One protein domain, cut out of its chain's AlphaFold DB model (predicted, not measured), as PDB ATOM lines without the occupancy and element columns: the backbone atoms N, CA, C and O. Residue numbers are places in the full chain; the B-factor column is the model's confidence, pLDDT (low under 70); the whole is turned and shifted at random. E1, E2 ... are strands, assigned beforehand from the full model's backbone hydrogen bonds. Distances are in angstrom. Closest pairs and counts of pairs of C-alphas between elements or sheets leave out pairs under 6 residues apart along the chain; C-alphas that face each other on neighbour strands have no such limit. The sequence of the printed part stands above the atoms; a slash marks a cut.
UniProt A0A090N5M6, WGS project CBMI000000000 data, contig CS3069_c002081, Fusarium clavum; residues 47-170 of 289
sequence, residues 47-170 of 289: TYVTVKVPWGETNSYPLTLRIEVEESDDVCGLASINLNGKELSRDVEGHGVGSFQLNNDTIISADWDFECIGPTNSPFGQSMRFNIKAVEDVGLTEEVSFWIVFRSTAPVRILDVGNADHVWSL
ATOM      1  N   THR A  47     -15.225 -39.583  35.550       91.12
ATOM      2  CA  THR A  47     -14.283 -38.530  35.178       91.12
ATOM      3  C   THR A  47     -13.012 -38.639  36.002       91.12
ATOM      4  O   THR A  47     -13.036 -39.050  37.161       91.12
ATOM      5  N   TYR A  48     -11.889 -38.292  35.391       92.38
ATOM      6  CA  TYR A  48     -10.604 -38.167  36.053       92.38
ATOM      7  C   TYR A  48     -10.338 -36.692  36.305       92.38
ATOM      8  O   TYR A  48     -10.268 -35.901  35.364       92.38
ATOM      9  N   VAL A  49     -10.181 -36.339  37.574       93.00
ATOM     10  CA  VAL A  49      -9.905 -34.982  38.031       93.00
ATOM     11  C   VAL A  49      -8.474 -34.928  38.530       93.00
ATOM     12  O   VAL A  49      -8.119 -35.632  39.473       93.00
ATOM     13  N   THR A  50      -7.641 -34.106  37.905       92.94
ATOM     14  CA  THR A  50      -6.272 -33.854  38.355       92.94
ATOM     15  C   THR A  50      -6.200 -32.500  39.041       92.94
ATOM     16  O   THR A  50      -6.586 -31.493  38.452       92.94
ATOM     17  N   VAL A  51      -5.668 -32.461  40.259       92.62
ATOM     18  CA  VAL A  51      -5.402 -31.235  41.028       92.62
ATOM     19  C   VAL A  51      -3.909 -31.092  41.313       92.62
ATOM     20  O   VAL A  51      -3.176 -32.081  41.349       92.62
ATOM     21  N   LYS A  52      -3.444 -29.859  41.522       91.62
ATOM     22  CA  LYS A  52      -2.071 -29.582  41.958       91.62
ATOM     23  C   LYS A  52      -2.019 -29.565  43.476       91.62
ATOM     24  O   LYS A  52      -2.649 -28.718  44.099       91.62
ATOM     25  N   VAL A  53      -1.254 -30.482  44.054       89.56
ATOM     26  CA  VAL A  53      -1.023 -30.525  45.497       89.56
ATOM     27  C   VAL A  53       0.328 -29.873  45.792       89.56
ATOM     28  O   VAL A  53       1.331 -30.304  45.210       89.56
ATOM     29  N   PRO A  54       0.389 -28.836  46.647       87.31
ATOM     30  CA  PRO A  54       1.646 -28.193  47.000       87.31
ATOM     31  C   PRO A  54       2.548 -29.162  47.775       87.31
ATOM     32  O   PRO A  54       2.101 -29.916  48.638       87.31
ATOM     33  N   TRP A  55       3.839 -29.125  47.461       79.06
ATOM     34  CA  TRP A  55       4.900 -29.825  48.175       79.06
ATOM     35  C   TRP A  55       6.054 -28.850  48.410       79.06
ATOM     36  O   TRP A  55       6.761 -28.453  47.481       79.06
ATOM     37  N   GLY A  56       6.301 -28.499  49.672       70.38
ATOM     38  CA  GLY A  56       7.274 -27.459  50.013       70.38
ATOM     39  C   GLY A  56       6.824 -26.071  49.543       70.38
ATOM     40  O   GLY A  56       5.640 -25.841  49.332       70.38
ATOM     41  N   GLU A  57       7.762 -25.134  49.399       71.12
ATOM     42  CA  GLU A  57       7.420 -23.717  49.178       71.12
ATOM     43  C   GLU A  57       7.069 -23.365  47.726       71.12
ATOM     44  O   GLU A  57       6.326 -22.419  47.487       71.12
ATOM     45  N   THR A  58       7.614 -24.086  46.742       75.06
ATOM     46  CA  THR A  58       7.489 -23.704  45.320       75.06
ATOM     47  C   THR A  58       7.097 -24.848  44.400       75.06
ATOM     48  O   THR A  58       6.913 -24.629  43.203       75.06
ATOM     49  N   ASN A  59       7.023 -26.076  44.911       80.56
ATOM     50  CA  ASN A  59       6.751 -27.237  44.079       80.56
ATOM     51  C   ASN A  59       5.311 -27.688  44.285       80.56
ATOM     52  O   ASN A  59       4.727 -27.527  45.351       80.56
ATOM     53  N   SER A  60       4.739 -28.276  43.245       86.81
ATOM     54  CA  SER A  60       3.479 -28.998  43.330       86.81
ATOM     55  C   SER A  60       3.597 -30.273  42.517       86.81
ATOM     56  O   SER A  60       4.394 -30.348  41.577       86.81
ATOM     57  N   TYR A  61       2.821 -31.283  42.885       84.00
ATOM     58  CA  TYR A  61       2.701 -32.502  42.102       84.00
ATOM     59  C   TYR A  61       1.241 -32.723  41.694       84.00
ATOM     60  O   TYR A  61       0.324 -32.321  42.417       84.00
ATOM     61  N   PRO A  62       1.004 -33.326  40.517       90.31
ATOM     62  CA  PRO A  62      -0.341 -33.628  40.061       90.31
ATOM     63  C   PRO A  62      -0.892 -34.841  40.815       90.31
ATOM     64  O   PRO A  62      -0.271 -35.905  40.834       90.31
ATOM     65  N   LEU A  63      -2.082 -34.693  41.386       89.94
ATOM     66  CA  LEU A  63      -2.848 -35.774  41.987       89.94
ATOM     67  C   LEU A  63      -4.103 -36.024  41.155       89.94
ATOM     68  O   LEU A  63      -4.944 -35.137  41.041       89.94
ATOM     69  N   THR A  64      -4.238 -37.229  40.602       91.62
ATOM     70  CA  THR A  64      -5.392 -37.619  39.782       91.62
ATOM     71  C   THR A  64      -6.337 -38.523  40.560       91.62
ATOM     72  O   THR A  64      -5.920 -39.535  41.119       91.62
ATOM     73  N   LEU A  65      -7.618 -38.171  40.543       92.31
ATOM     74  CA  LEU A  65      -8.714 -38.852  41.216       92.31
ATOM     75  C   LEU A  65      -9.734 -39.315  40.180       92.31
ATOM     76  O   LEU A  65     -10.143 -38.527  39.331       92.31
ATOM     77  N   ARG A  66     -10.155 -40.578  40.242       92.50
ATOM     78  CA  ARG A  66     -11.250 -41.100  39.423       92.50
ATOM     79  C   ARG A  66     -12.548 -40.996  40.207       92.50
ATOM     80  O   ARG A  66     -12.661 -41.580  41.280       92.50
ATOM     81  N   ILE A  67     -13.510 -40.278  39.651       92.50
ATOM     82  CA  ILE A  67     -14.854 -40.133  40.194       92.50
ATOM     83  C   ILE A  67     -15.808 -40.942  39.332       92.50
ATOM     84  O   ILE A  67     -15.777 -40.824  38.106       92.50
ATOM     85  N   GLU A  68     -16.660 -41.729  39.969       92.25
ATOM     86  CA  GLU A  68     -17.757 -42.456  39.337       92.25
ATOM     87  C   GLU A  68     -19.060 -42.055  40.023       92.25
ATOM     88  O   GLU A  68     -19.111 -41.973  41.251       92.25
ATOM     89  N   VAL A  69     -20.093 -41.777  39.231       91.06
ATOM     90  CA  VAL A  69     -21.425 -41.437  39.738       91.06
ATOM     91  C   VAL A  69     -22.351 -42.600  39.436       91.06
ATOM     92  O   VAL A  69     -22.513 -42.961  38.271       91.06
ATOM     93  N   GLU A  70     -22.946 -43.178  40.474       89.00
ATOM     94  CA  GLU A  70     -23.917 -44.258  40.335       89.00
ATOM     95  C   GLU A  70     -25.343 -43.723  40.175       89.00
ATOM     96  O   GLU A  70     -25.649 -42.558  40.462       89.00
ATOM     97  N   GLU A  71     -26.217 -44.592  39.673       88.12
ATOM     98  CA  GLU A  71     -27.627 -44.276  39.521       88.12
ATOM     99  C   GLU A  71     -28.340 -44.237  40.876       88.12
ATOM    100  O   GLU A  71     -28.080 -45.043  41.766       88.12
ATOM    101  N   SER A  72     -29.259 -43.289  41.024       87.81
ATOM    102  CA  SER A  72     -30.135 -43.142  42.180       87.81
ATOM    103  C   SER A  72     -31.536 -42.745  41.728       87.81
ATOM    104  O   SER A  72     -31.697 -42.039  40.730       87.81
ATOM    105  N   ASP A  73     -32.543 -43.159  42.496       87.00
ATOM    106  CA  ASP A  73     -33.953 -42.848  42.237       87.00
ATOM    107  C   ASP A  73     -34.246 -41.341  42.359       87.00
ATOM    108  O   ASP A  73     -35.097 -40.800  41.651       87.00
ATOM    109  N   ASP A  74     -33.491 -40.646  43.215       86.44
ATOM    110  CA  ASP A  74     -33.688 -39.236  43.535       86.44
ATOM    111  C   ASP A  74     -32.510 -38.369  43.065       86.44
ATOM    112  O   ASP A  74     -31.336 -38.681  43.286       86.44
ATOM    113  N   VAL A  75     -32.825 -37.199  42.495       84.88
ATOM    114  CA  VAL A  75     -31.826 -36.226  42.002       84.88
ATOM    115  C   VAL A  75     -30.888 -35.742  43.110       84.88
ATOM    116  O   VAL A  75     -29.706 -35.524  42.862       84.88
ATOM    117  N   CYS A  76     -31.416 -35.577  44.321       86.19
ATOM    118  CA  CYS A  76     -30.660 -35.171  45.507       86.19
ATOM    119  C   CYS A  76     -30.766 -36.205  46.633       86.19
ATOM    120  O   CYS A  76     -30.676 -35.850  47.807       86.19
ATOM    121  N   GLY A  77     -30.990 -37.472  46.279       78.19
ATOM    122  CA  GLY A  77     -30.954 -38.564  47.242       78.19
ATOM    123  C   GLY A  77     -29.535 -38.844  47.735       78.19
ATOM    124  O   GLY A  77     -28.577 -38.123  47.433       78.19
ATOM    125  N   LEU A  78     -29.382 -39.956  48.449       75.50
ATOM    126  CA  LEU A  78     -28.074 -40.511  48.792       75.50
ATOM    127  C   LEU A  78     -27.418 -41.124  47.535       75.50
ATOM    128  O   LEU A  78     -27.204 -42.323  47.467       75.50
ATOM    129  N   ALA A  79     -27.116 -40.308  46.520       69.62
ATOM    130  CA  ALA A  79     -26.430 -40.714  45.292       69.62
ATOM    131  C   ALA A  79     -25.031 -41.310  45.549       69.62
ATOM    132  O   ALA A  79     -24.114 -40.566  45.901       69.62
ATOM    133  N   SER A  80     -24.837 -42.612  45.372       83.19
ATOM    134  CA  SER A  80     -23.531 -43.242  45.586       83.19
ATOM    135  C   SER A  80     -22.488 -42.689  44.604       83.19
ATOM    136  O   SER A  80     -22.651 -42.725  43.383       83.19
ATOM    137  N   ILE A  81     -21.425 -42.100  45.156       90.25
ATOM    138  CA  ILE A  81     -20.258 -41.640  44.401       90.25
ATOM    139  C   ILE A  81     -19.067 -42.451  44.854       90.25
ATOM    140  O   ILE A  81     -18.775 -42.501  46.051       90.25
ATOM    141  N   ASN A  82     -18.332 -42.997  43.893       91.69
ATOM    142  CA  ASN A  82     -17.100 -43.712  44.170       91.69
ATOM    143  C   ASN A  82     -15.890 -42.853  43.804       91.69
ATOM    144  O   ASN A  82     -15.774 -42.332  42.693       91.69
ATOM    145  N   LEU A  83     -14.952 -42.756  44.743       92.06
ATOM    146  CA  LEU A  83     -13.622 -42.199  44.555       92.06
ATOM    147  C   LEU A  83     -12.625 -43.352  44.426       92.06
ATOM    148  O   LEU A  83     -12.388 -44.090  45.381       92.06
ATOM    149  N   ASN A  84     -12.038 -43.519  43.241       89.19
ATOM    150  CA  ASN A  84     -11.143 -44.635  42.907       89.19
ATOM    151  C   ASN A  84     -11.738 -46.015  43.255       89.19
ATOM    152  O   ASN A  84     -11.025 -46.906  43.713       89.19
ATOM    153  N   GLY A  85     -13.051 -46.177  43.064       86.69
ATOM    154  CA  GLY A  85     -13.779 -47.409  43.380       86.69
ATOM    155  C   GLY A  85     -14.162 -47.581  44.856       86.69
ATOM    156  O   GLY A  85     -14.694 -48.626  45.215       86.69
ATOM    157  N   LYS A  86     -13.908 -46.587  45.721       90.25
ATOM    158  CA  LYS A  86     -14.389 -46.574  47.108       90.25
ATOM    159  C   LYS A  86     -15.522 -45.568  47.270       90.25
ATOM    160  O   LYS A  86     -15.341 -44.390  46.974       90.25
ATOM    161  N   GLU A  87     -16.646 -46.031  47.797       91.38
ATOM    162  CA  GLU A  87     -17.816 -45.193  48.048       91.38
ATOM    163  C   GLU A  87     -17.522 -44.075  49.062       91.38
ATOM    164  O   GLU A  87     -16.862 -44.278  50.090       91.38
ATOM    165  N   LEU A  88     -18.020 -42.878  48.756       91.81
ATOM    166  CA  LEU A  88     -18.004 -41.721  49.638       91.81
ATOM    167  C   LEU A  88     -19.197 -41.779  50.599       91.81
ATOM    168  O   LEU A  88     -20.341 -41.530  50.222       91.81
ATOM    169  N   SER A  89     -18.922 -42.061  51.870       89.81
ATOM    170  CA  SER A  89     -19.924 -41.990  52.936       89.81
ATOM    171  C   SER A  89     -20.290 -40.543  53.274       89.81
ATOM    172  O   SER A  89     -19.428 -39.667  53.267       89.81
ATOM    173  N   ARG A  90     -21.537 -40.285  53.660       88.62
ATOM    174  CA  ARG A  90     -21.965 -38.968  54.155       88.62
ATOM    175  C   ARG A  90     -22.940 -39.093  55.318       88.62
ATOM    176  O   ARG A  90     -23.568 -40.141  55.484       88.62
ATOM    177  N   ASP A  91     -23.052 -38.029  56.096       87.56
ATOM    178  CA  ASP A  91     -24.079 -37.846  57.115       87.56
ATOM    179  C   ASP A  91     -25.404 -37.334  56.519       87.56
ATOM    180  O   ASP A  91     -25.578 -37.248  55.300       87.56
ATOM    181  N   VAL A  92     -26.375 -37.048  57.390       84.12
ATOM    182  CA  VAL A  92     -27.719 -36.610  56.978       84.12
ATOM    183  C   VAL A  92     -27.724 -35.187  56.418       84.12
ATOM    184  O   VAL A  92     -28.620 -34.838  55.652       84.12
ATOM    185  N   GLU A  93     -26.722 -34.381  56.763       85.38
ATOM    186  CA  GLU A  93     -26.492 -33.044  56.227       85.38
ATOM    187  C   GLU A  93     -25.742 -33.067  54.884       85.38
ATOM    188  O   GLU A  93     -25.613 -32.024  54.244       85.38
ATOM    189  N   GLY A  94     -25.265 -34.233  54.439       86.94
ATOM    190  CA  GLY A  94     -24.523 -34.388  53.192       86.94
ATOM    191  C   GLY A  94     -23.030 -34.083  53.311       86.94
ATOM    192  O   GLY A  94     -22.378 -33.923  52.282       86.94
ATOM    193  N   HIS A  95     -22.481 -34.031  54.523       93.62
ATOM    194  CA  HIS A  95     -21.048 -33.885  54.764       93.62
ATOM    195  C   HIS A  95     -20.416 -35.266  54.933       93.62
ATOM    196  O   HIS A  95     -21.018 -36.201  55.462       93.62
ATOM    197  N   GLY A  96     -19.178 -35.422  54.489       93.62
ATOM    198  CA  GLY A  96     -18.419 -36.650  54.663       93.62
ATOM    199  C   GLY A  96     -16.946 -36.369  54.876       93.62
ATOM    200  O   GLY A  96     -16.415 -35.350  54.445       93.62
ATOM    201  N   VAL A  97     -16.287 -37.283  55.581       95.12
ATOM    202  CA  VAL A  97     -14.853 -37.225  55.863       95.12
ATOM    203  C   VAL A  97     -14.286 -38.623  55.706       95.12
ATOM    204  O   VAL A  97     -14.910 -39.609  56.106       95.12
ATOM    205  N   GLY A  98     -13.087 -38.730  55.149       93.38
ATOM    206  CA  GLY A  98     -12.446 -40.023  55.013       93.38
ATOM    207  C   GLY A  98     -11.029 -39.965  54.487       93.38
ATOM    208  O   GLY A  98     -10.544 -38.939  54.006       93.38
ATOM    209  N   SER A  99     -10.385 -41.125  54.568       92.62
ATOM    210  CA  SER A  99      -9.057 -41.349  54.019       92.62
ATOM    211  C   SER A  99      -9.089 -42.431  52.944       92.62
ATOM    212  O   SER A  99      -9.821 -43.432  53.041       92.62
ATOM    213  N   PHE A 100      -8.285 -42.221  51.905       91.06
ATOM    214  CA  PHE A 100      -8.254 -43.041  50.701       91.06
ATOM    215  C   PHE A 100      -6.819 -43.360  50.331       91.06
ATOM    216  O   PHE A 100      -5.977 -42.469  50.230       91.06
ATOM    217  N   GLN A 101      -6.559 -44.639  50.092       88.56
ATOM    218  CA  GLN A 101      -5.312 -45.089  49.500       88.56
ATOM    219  C   GLN A 101      -5.457 -45.008  47.977       88.56
ATOM    220  O   GLN A 101      -6.335 -45.644  47.401       88.56
ATOM    221  N   LEU A 102      -4.639 -44.176  47.335       82.69
ATOM    222  CA  LEU A 102      -4.675 -43.938  45.886       82.69
ATOM    223  C   LEU A 102      -3.868 -44.977  45.121       82.69
ATOM    224  O   LEU A 102      -4.314 -45.517  44.118       82.69
ATOM    225  N   ASN A 103      -2.664 -45.226  45.627       76.06
ATOM    226  CA  ASN A 103      -1.677 -46.167  45.122       76.06
ATOM    227  C   ASN A 103      -1.086 -46.908  46.329       76.06
ATOM    228  O   ASN A 103      -1.410 -46.573  47.467       76.06
ATOM    229  N   ASN A 104      -0.169 -47.851  46.103       70.12
ATOM    230  CA  ASN A 104       0.410 -48.661  47.184       70.12
ATOM    231  C   ASN A 104       0.961 -47.839  48.371       70.12
ATOM    232  O   ASN A 104       0.857 -48.316  49.495       70.12
ATOM    233  N   ASP A 105       1.419 -46.597  48.153       74.56
ATOM    234  CA  ASP A 105       2.081 -45.794  49.195       74.56
ATOM    235  C   ASP A 105       1.434 -44.422  49.489       74.56
ATOM    236  O   ASP A 105       1.800 -43.786  50.471       74.56
ATOM    237  N   THR A 106       0.462 -43.950  48.695       83.88
ATOM    238  CA  THR A 106      -0.103 -42.594  48.867       83.88
ATOM    239  C   THR A 106      -1.488 -42.646  49.500       83.88
ATOM    240  O   THR A 106      -2.438 -43.145  48.889       83.88
ATOM    241  N   ILE A 107      -1.606 -42.083  50.702       91.06
ATOM    242  CA  ILE A 107      -2.870 -41.917  51.426       91.06
ATOM    243  C   ILE A 107      -3.244 -40.439  51.421       91.06
ATOM    244  O   ILE A 107      -2.419 -39.591  51.752       91.06
ATOM    245  N   ILE A 108      -4.488 -40.132  51.073       93.25
ATOM    246  CA  ILE A 108      -5.056 -38.791  51.227       93.25
ATOM    247  C   ILE A 108      -6.144 -38.800  52.285       93.25
ATOM    248  O   ILE A 108      -6.876 -39.779  52.408       93.25
ATOM    249  N   SER A 109      -6.269 -37.688  52.997       94.62
ATOM    250  CA  SER A 109      -7.382 -37.410  53.902       94.62
ATOM    251  C   SER A 109      -8.133 -36.196  53.382       94.62
ATOM    252  O   SER A 109      -7.521 -35.182  53.034       94.62
ATOM    253  N   ALA A 110      -9.451 -36.315  53.300       96.12
ATOM    254  CA  ALA A 110     -10.314 -35.334  52.665       96.12
ATOM    255  C   ALA A 110     -11.671 -35.243  53.367       96.12
ATOM    256  O   ALA A 110     -12.095 -36.178  54.050       96.12
ATOM    257  N   ASP A 111     -12.348 -34.128  53.135       96.56
ATOM    258  CA  ASP A 111     -13.773 -33.956  53.397       96.56
ATOM    259  C   ASP A 111     -14.496 -33.530  52.130       96.56
ATOM    260  O   ASP A 111     -13.893 -33.042  51.169       96.56
ATOM    261  N   TRP A 112     -15.794 -33.775  52.116       96.19
ATOM    262  CA  TRP A 112     -16.648 -33.432  51.003       96.19
ATOM    263  C   TRP A 112     -18.038 -33.051  51.473       96.19
ATOM    264  O   TRP A 112     -18.554 -33.602  52.441       96.19
ATOM    265  N   ASP A 113     -18.648 -32.147  50.716       94.75
ATOM    266  CA  ASP A 113     -19.986 -31.633  50.974       94.75
ATOM    267  C   ASP A 113     -20.836 -31.801  49.722       94.75
ATOM    268  O   ASP A 113     -20.387 -31.484  48.613       94.75
ATOM    269  N   PHE A 114     -22.069 -32.256  49.909       92.94
ATOM    270  CA  PHE A 114     -23.074 -32.331  48.859       92.94
ATOM    271  C   PHE A 114     -24.083 -31.195  48.989       92.94
ATOM    272  O   PHE A 114     -24.623 -30.949  50.064       92.94
ATOM    273  N   GLU A 115     -24.409 -30.555  47.871       91.62
ATOM    274  CA  GLU A 115     -25.447 -29.531  47.812       91.62
ATOM    275  C   GLU A 115     -26.426 -29.832  46.674       91.62
ATOM    276  O   GLU A 115     -26.057 -30.228  45.568       91.62
ATOM    277  N   CYS A 116     -27.716 -29.688  46.963       91.62
ATOM    278  CA  CYS A 116     -28.773 -29.924  45.993       91.62
ATOM    279  C   CYS A 116     -29.002 -28.671  45.143       91.62
ATOM    280  O   CYS A 116     -29.224 -27.585  45.675       91.62
ATOM    281  N   ILE A 117     -28.990 -28.819  43.818       90.31
ATOM    282  CA  ILE A 117     -29.131 -27.702  42.886       90.31
ATOM    283  C   ILE A 117     -30.560 -27.647  42.349       90.31
ATOM    284  O   ILE A 117     -31.047 -28.562  41.673       90.31
ATOM    285  N   GLY A 118     -31.209 -26.512  42.598       88.81
ATOM    286  CA  GLY A 118     -32.529 -26.178  42.080       88.81
ATOM    287  C   GLY A 118     -33.561 -25.914  43.177       88.81
ATOM    288  O   GLY A 118     -33.225 -25.861  44.360       88.81
ATOM    289  N   PRO A 119     -34.831 -25.696  42.797       86.69
ATOM    290  CA  PRO A 119     -35.917 -25.514  43.753       86.69
ATOM    291  C   PRO A 119     -36.112 -26.755  44.631       86.69
ATOM    292  O   PRO A 119     -36.054 -27.874  44.129       86.69
ATOM    293  N   THR A 120     -36.463 -26.567  45.906       84.31
ATOM    294  CA  THR A 120     -36.663 -27.656  46.887       84.31
ATOM    295  C   THR A 120     -37.623 -28.753  46.410       84.31
ATOM    296  O   THR A 120     -37.430 -29.918  46.730       84.31
ATOM    297  N   ASN A 121     -38.640 -28.397  45.620       84.69
ATOM    298  CA  ASN A 121     -39.653 -29.340  45.129       84.69
ATOM    299  C   ASN A 121     -39.318 -29.953  43.760       84.69
ATOM    300  O   ASN A 121     -40.037 -30.832  43.292       84.69
ATOM    301  N   SER A 122     -38.295 -29.446  43.074       86.62
ATOM    302  CA  SER A 122     -37.946 -29.868  41.716       86.62
ATOM    303  C   SER A 122     -36.452 -29.655  41.444       86.62
ATOM    304  O   SER A 122     -36.094 -28.850  40.572       86.62
ATOM    305  N   PRO A 123     -35.566 -30.309  42.211       88.19
ATOM    306  CA  PRO A 123     -34.138 -30.214  41.971       88.19
ATOM    307  C   PRO A 123     -33.778 -30.848  40.629       88.19
ATOM    308  O   PRO A 123     -34.443 -31.772  40.160       88.19
ATOM    309  N   PHE A 124     -32.718 -30.348  40.001       87.88
ATOM    310  CA  PHE A 124     -32.289 -30.815  38.679       87.88
ATOM    311  C   PHE A 124     -30.854 -31.354  38.651       87.88
ATOM    312  O   PHE A 124     -30.446 -31.937  37.646       87.88
ATOM    313  N   GLY A 125     -30.105 -31.203  39.744       90.62
ATOM    314  CA  GLY A 125     -28.785 -31.798  39.903       90.62
ATOM    315  C   GLY A 125     -28.276 -31.697  41.333       90.62
ATOM    316  O   GLY A 125     -28.934 -31.132  42.206       90.62
ATOM    317  N   GLN A 126     -27.082 -32.223  41.547       92.19
ATOM    318  CA  GLN A 126     -26.361 -32.169  42.809       92.19
ATOM    319  C   GLN A 126     -24.928 -31.705  42.523       92.19
ATOM    320  O   GLN A 126     -24.340 -32.066  41.499       92.19
ATOM    321  N   SER A 127     -24.376 -30.873  43.399       93.06
ATOM    322  CA  SER A 127     -22.951 -30.562  43.433       93.06
ATOM    323  C   SER A 127     -22.281 -31.328  44.562       93.06
ATOM    324  O   SER A 127     -22.869 -31.557  45.618       93.06
ATOM    325  N   MET A 128     -21.029 -31.709  44.340       94.69
ATOM    326  CA  MET A 128     -20.134 -32.180  45.390       94.69
ATOM    327  C   MET A 128     -18.887 -31.310  45.369       94.69
ATOM    328  O   MET A 128     -18.252 -31.168  44.322       94.69
ATOM    329  N   ARG A 129     -18.522 -30.754  46.522       96.19
ATOM    330  CA  ARG A 129     -17.227 -30.109  46.738       96.19
ATOM    331  C   ARG A 129     -16.339 -31.073  47.502       96.19
ATOM    332  O   ARG A 129     -16.762 -31.594  48.522       96.19
ATOM    333  N   PHE A 130     -15.127 -31.298  47.017       96.44
ATOM    334  CA  PHE A 130     -14.160 -32.207  47.619       96.44
ATOM    335  C   PHE A 130     -12.909 -31.427  48.006       96.44
ATOM    336  O   PHE A 130     -12.301 -30.773  47.156       96.44
ATOM    337  N   ASN A 131     -12.519 -31.496  49.276       96.69
ATOM    338  CA  ASN A 131     -11.392 -30.763  49.837       96.69
ATOM    339  C   ASN A 131     -10.338 -31.742  50.345       96.69
ATOM    340  O   ASN A 131     -10.592 -32.549  51.236       96.69
ATOM    341  N   ILE A 132      -9.122 -31.639  49.821       95.38
ATOM    342  CA  ILE A 132      -7.991 -32.433  50.295       95.38
ATOM    343  C   ILE A 132      -7.386 -31.709  51.493       95.38
ATOM    344  O   ILE A 132      -7.002 -30.545  51.396       95.38
ATOM    345  N   LYS A 133      -7.304 -32.396  52.632       94.88
ATOM    346  CA  LYS A 133      -6.779 -31.835  53.883       94.88
ATOM    347  C   LYS A 133      -5.348 -32.256  54.163       94.88
ATOM    348  O   LYS A 133      -4.564 -31.444  54.648       94.88
ATOM    349  N   ALA A 134      -5.004 -33.500  53.846       92.44
ATOM    350  CA  ALA A 134      -3.662 -34.018  54.059       92.44
ATOM    351  C   ALA A 134      -3.284 -35.073  53.023       92.44
ATOM    352  O   ALA A 134      -4.149 -35.769  52.483       92.44
ATOM    353  N   VAL A 135      -1.979 -35.209  52.798       90.94
ATOM    354  CA  VAL A 135      -1.384 -36.296  52.018       90.94
ATOM    355  C   VAL A 135      -0.261 -36.920  52.834       90.94
ATOM    356  O   VAL A 135       0.573 -36.198  53.369       90.94
ATOM    357  N   GLU A 136      -0.270 -38.247  52.966       88.88
ATOM    358  CA  GLU A 136       0.659 -39.005  53.821       88.88
ATOM    359  C   GLU A 136       0.680 -38.472  55.268       88.88
ATOM    360  O   GLU A 136       1.733 -38.305  55.878       88.88
ATOM    361  N   ASP A 137      -0.506 -38.146  55.798       85.44
ATOM    362  CA  ASP A 137      -0.729 -37.534  57.120       85.44
ATOM    363  C   ASP A 137      -0.080 -36.150  57.326       85.44
ATOM    364  O   ASP A 137      -0.111 -35.591  58.426       85.44
ATOM    365  N   VAL A 138       0.444 -35.541  56.259       87.50
ATOM    366  CA  VAL A 138       0.956 -34.170  56.261       87.50
ATOM    367  C   VAL A 138      -0.122 -33.224  55.744       87.50
ATOM    368  O   VAL A 138      -0.590 -33.341  54.610       87.50
ATOM    369  N   GLY A 139      -0.523 -32.271  56.588       87.88
ATOM    370  CA  GLY A 139      -1.491 -31.237  56.228       87.88
ATOM    371  C   GLY A 139      -0.985 -30.331  55.104       87.88
ATOM    372  O   GLY A 139       0.203 -30.011  55.039       87.88
ATOM    373  N   LEU A 140      -1.895 -29.911  54.229       88.19
ATOM    374  CA  LEU A 140      -1.569 -29.006  53.128       88.19
ATOM    375  C   LEU A 140      -1.433 -27.556  53.610       88.19
ATOM    376  O   LEU A 140      -2.150 -27.114  54.506       88.19
ATOM    377  N   THR A 141      -0.506 -26.809  53.005       84.19
ATOM    378  CA  THR A 141      -0.282 -25.381  53.296       84.19
ATOM    379  C   THR A 141      -1.285 -24.466  52.599       84.19
ATOM    380  O   THR A 141      -1.502 -23.344  53.045       84.19
ATOM    381  N   GLU A 142      -1.882 -24.941  51.509       87.81
ATOM    382  CA  GLU A 142      -2.888 -24.235  50.721       87.81
ATOM    383  C   GLU A 142      -4.133 -25.112  50.586       87.81
ATOM    384  O   GLU A 142      -4.053 -26.344  50.618       87.81
ATOM    385  N   GLU A 143      -5.291 -24.475  50.428       89.81
ATOM    386  CA  GLU A 143      -6.544 -25.186  50.206       89.81
ATOM    387  C   GLU A 143      -6.561 -25.792  48.801       89.81
ATOM    388  O   GLU A 143      -6.590 -25.080  47.798       89.81
ATOM    389  N   VAL A 144      -6.569 -27.123  48.733       94.81
ATOM    390  CA  VAL A 144      -6.735 -27.859  47.479       94.81
ATOM    391  C   VAL A 144      -8.129 -28.458  47.458       94.81
ATOM    392  O   VAL A 144      -8.452 -29.347  48.247       94.81
ATOM    393  N   SER A 145      -8.959 -27.975  46.542       95.69
ATOM    394  CA  SER A 145     -10.331 -28.439  46.393       95.69
ATOM    395  C   SER A 145     -10.749 -28.474  44.935       95.69
ATOM    396  O   SER A 145     -10.219 -27.743  44.106       95.69
ATOM    397  N   PHE A 146     -11.729 -29.308  44.622       96.12
ATOM    398  CA  PHE A 146     -12.432 -29.267  43.347       96.12
ATOM    399  C   PHE A 146     -13.919 -29.477  43.582       96.12
ATOM    400  O   PHE A 146     -14.344 -29.890  44.664       96.12
ATOM    401  N   TRP A 147     -14.722 -29.176  42.572       95.25
ATOM    402  CA  TRP A 147     -16.148 -29.451  42.621       95.25
ATOM    403  C   TRP A 147     -16.608 -30.144  41.350       95.25
ATOM    404  O   TRP A 147     -16.013 -29.990  40.283       95.25
ATOM    405  N   ILE A 148     -17.683 -30.906  41.482       93.75
ATOM    406  CA  ILE A 148     -18.374 -31.558  40.375       93.75
ATOM    407  C   ILE A 148     -19.860 -31.240  40.463       93.75
ATOM    408  O   ILE A 148     -20.408 -31.126  41.558       93.75
ATOM    409  N   VAL A 149     -20.512 -31.113  39.314       92.56
ATOM    410  CA  VAL A 149     -21.968 -31.026  39.195       92.56
ATOM    411  C   VAL A 149     -22.434 -32.213  38.377       92.56
ATOM    412  O   VAL A 149     -21.896 -32.487  37.303       92.56
ATOM    413  N   PHE A 150     -23.427 -32.935  38.873       91.06
ATOM    414  CA  PHE A 150     -23.905 -34.165  38.258       91.06
ATOM    415  C   PHE A 150     -25.406 -34.358  38.479       91.06
ATOM    416  O   PHE A 150     -26.059 -33.657  39.253       91.06
ATOM    417  N   ARG A 151     -25.955 -35.326  37.754       89.81
ATOM    418  CA  ARG A 151     -27.307 -35.845  37.908       89.81
ATOM    419  C   ARG A 151     -27.207 -37.356  38.073       89.81
ATOM    420  O   ARG A 151     -26.707 -38.025  37.172       89.81
ATOM    421  N   SER A 152     -27.673 -37.859  39.209       89.12
ATOM    422  CA  SER A 152     -27.647 -39.280  39.578       89.12
ATOM    423  C   SER A 152     -28.865 -40.071  39.098       89.12
ATOM    424  O   SER A 152     -28.823 -41.286  39.101       89.12
ATOM    425  N   THR A 153     -29.947 -39.433  38.650       88.06
ATOM    426  CA  THR A 153     -31.091 -40.157  38.056       88.06
ATOM    427  C   THR A 153     -30.811 -40.526  36.606       88.06
ATOM    428  O   THR A 153     -30.273 -39.680  35.884       88.06
ATOM    429  N   ALA A 154     -31.287 -41.683  36.137       84.12
ATOM    430  CA  ALA A 154     -31.165 -42.061  34.734       84.12
ATOM    431  C   ALA A 154     -31.672 -40.968  33.757       84.12
ATOM    432  O   ALA A 154     -32.759 -40.405  33.936       84.12
ATOM    433  N   PRO A 155     -30.914 -40.672  32.682       83.88
ATOM    434  CA  PRO A 155     -29.536 -41.107  32.458       83.88
ATOM    435  C   PRO A 155     -28.568 -40.368  33.394       83.88
ATOM    436  O   PRO A 155     -28.571 -39.133  33.425       83.88
ATOM    437  N   VAL A 156     -27.707 -41.120  34.088       85.50
ATOM    438  CA  VAL A 156     -26.673 -40.562  34.970       85.50
ATOM    439  C   VAL A 156     -25.699 -39.715  34.154       85.50
ATOM    440  O   VAL A 156     -25.293 -40.102  33.053       85.50
ATOM    441  N   ARG A 157     -25.340 -38.526  34.651       86.50
ATOM    442  CA  ARG A 157     -24.453 -37.591  33.939       86.50
ATOM    443  C   ARG A 157     -23.597 -36.775  34.887       86.50
ATOM    444  O   ARG A 157     -24.112 -36.176  35.823       86.50
ATOM    445  N   ILE A 158     -22.320 -36.638  34.546       88.31
ATOM    446  CA  ILE A 158     -21.457 -35.576  35.071       88.31
ATOM    447  C   ILE A 158     -21.619 -34.378  34.136       88.31
ATOM    448  O   ILE A 158     -21.345 -34.486  32.939       88.31
ATOM    449  N   LEU A 159     -22.139 -33.278  34.671       88.38
ATOM    450  CA  LEU A 159     -22.495 -32.073  33.926       88.38
ATOM    451  C   LEU A 159     -21.316 -31.106  33.833       88.38
ATOM    452  O   LEU A 159     -21.086 -30.545  32.765       88.38
ATOM    453  N   ASP A 160     -20.582 -30.926  34.932       89.25
ATOM    454  CA  ASP A 160     -19.463 -29.986  34.992       89.25
ATOM    455  C   ASP A 160     -18.461 -30.359  36.096       89.25
ATOM    456  O   ASP A 160     -18.801 -31.066  37.049       89.25
ATOM    457  N   VAL A 161     -17.220 -29.896  35.952       92.50
ATOM    458  CA  VAL A 161     -16.115 -30.091  36.898       92.50
ATOM    459  C   VAL A 161     -15.279 -28.817  36.940       92.50
ATOM    460  O   VAL A 161     -14.786 -28.363  35.907       92.50
ATOM    461  N   GLY A 162     -15.051 -28.271  38.134       89.44
ATOM    462  CA  GLY A 162     -14.292 -27.036  38.309       89.44
ATOM    463  C   GLY A 162     -13.218 -27.103  39.390       89.44
ATOM    464  O   GLY A 162     -13.174 -28.016  40.211       89.44
ATOM    465  N   ASN A 163     -12.339 -26.094  39.363       90.81
ATOM    466  CA  ASN A 163     -11.141 -25.973  40.206       90.81
ATOM    467  C   ASN A 163     -10.172 -27.172  40.099       90.81
ATOM    468  O   ASN A 163      -9.484 -27.538  41.046       90.81
ATOM    469  N   ALA A 164     -10.118 -27.779  38.914       89.19
ATOM    470  CA  ALA A 164      -9.170 -28.826  38.561       89.19
ATOM    471  C   ALA A 164      -8.078 -28.273  37.634       89.19
ATOM    472  O   ALA A 164      -8.330 -27.374  36.833       89.19
ATOM    473  N   ASP A 165      -6.876 -28.842  37.705       88.25
ATOM    474  CA  ASP A 165      -5.787 -28.554  36.764       88.25
ATOM    475  C   ASP A 165      -6.076 -29.190  35.396       88.25
ATOM    476  O   ASP A 165      -5.948 -28.551  34.350       88.25
ATOM    477  N   HIS A 166      -6.539 -30.446  35.407       86.50
ATOM    478  CA  HIS A 166      -6.968 -31.177  34.217       86.50
ATOM    479  C   HIS A 166      -8.200 -32.042  34.516       86.50
ATOM    480  O   HIS A 166      -8.308 -32.621  35.595       86.50
ATOM    481  N   VAL A 167      -9.108 -32.157  33.543       86.62
ATOM    482  CA  VAL A 167     -10.306 -33.007  33.624       86.62
ATOM    483  C   VAL A 167     -10.374 -33.895  32.389       86.62
ATOM    484  O   VAL A 167     -10.232 -33.411  31.263       86.62
ATOM    485  N   TRP A 168     -10.609 -35.191  32.584       83.25
ATOM    486  CA  TRP A 168     -10.854 -36.137  31.501       83.25
ATOM    487  C   TRP A 168     -12.093 -36.982  31.793       83.25
ATOM    488  O   TRP A 168     -12.063 -37.876  32.633       83.25
ATOM    489  N   SER A 169     -13.187 -36.694  31.091       78.38
ATOM    490  CA  SER A 169     -14.471 -37.369  31.291       78.38
ATOM    491  C   SER A 169     -14.657 -38.532  30.318       78.38
ATOM    492  O   SER A 169     -14.442 -38.388  29.115       78.38
ATOM    493  N   LEU A 170     -15.120 -39.663  30.846       64.62
ATOM    494  CA  LEU A 170     -15.584 -40.837  30.102       64.62
ATOM    495  C   LEU A 170     -17.118 -40.856  29.958       64.62
ATOM    496  O   LEU A 170     -17.707 -41.898  29.685       64.62
TER     497      LEU A 170
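AT A GLANCE: This is residues 47 to 170 of the 289 residues of an uncharacterized protein of Fusarium clavum (UniProt A0A090N5M6). The domain is an elongated sandwich of two antiparallel sheets: a twisted sheet of five strands, E4 to E8, and a flatter sheet of four strands, E3, E2, E1 and E9. The sheets are face to face at an angle, their best planes 38 degrees apart and their strands crossing at 30 degrees. The printed part has 124 residues, with nine named strands, E1 to E9 in order along the chain, and no named helix; the class is all strand. The sheet orders are E4, E5, E6, E7, E8 and E3, E2, E1, E9. The whole is compact, with a radius of gyration of the C-alphas of 14.7 A and spans of 47 by 28 by 26 A.

IN THESE COORDINATES: In the larger sheet, E4 is residues 95 to 101, 20.0 A long; E5, residues 107 to 117, 31.1 A; E6, residues 125 to 135, 30.3 A; E7, residues 138 to 151, 33.7 A; E8, residues 157 to 162, 15.3 A. In the other sheet, E1 is residues 47 to 55, 24.8 A, and begins at C-alpha 47 (-14.283, -38.530, 35.178). E2 is residues 59 to 69, 31.8 A; E3, residues 81 to 83, 6.7 A; E9, residues 166 to 169, 10.2 A, ending at C-alpha 169 (-14.471, -37.369, 31.291).

HOW THE PARTS SIT: E4 to E8 form a meander, each strand the antiparallel neighbour of the one before. Across E4 and E5, N 98 and O 110 are 3.0 A apart; across E5 and E6, N 113 and O 129, 2.9 A; across E6 and E7, N 128 and O 148, 2.9 A; across E7 and E8, N 149 and O 160, 2.8 A, each within hydrogen-bond range. E7 bends by 91 degrees at residue 141. E1, E2 and E3 form a second meander, with N 51 and O 63 2.9 A apart and N 82 and O 68 2.9 A apart. E2 is staggered, pairing with E1 over residues 59 to 67 and with E3 over 67 to 69. E9 pairs with E1, with N 48 and O 168 2.8 A apart. Between the sheets, the closest C-alphas of E1 and E7 are those of Val 53 and Val 144, 6.6 A apart. E3 and E4 are only just apart, with closest C-alphas 8.2 A from each other.

THE WHOLE: The two C-alphas farthest apart, those of Glu 57 and Asn 121, are 47.6 A from each other. The printed part has no cut. The links E2 to E3 and E3 to E4 are long, with 11 residues each. The mean pLDDT of the printed part is 88.4; residues 79 and 170 are under 70.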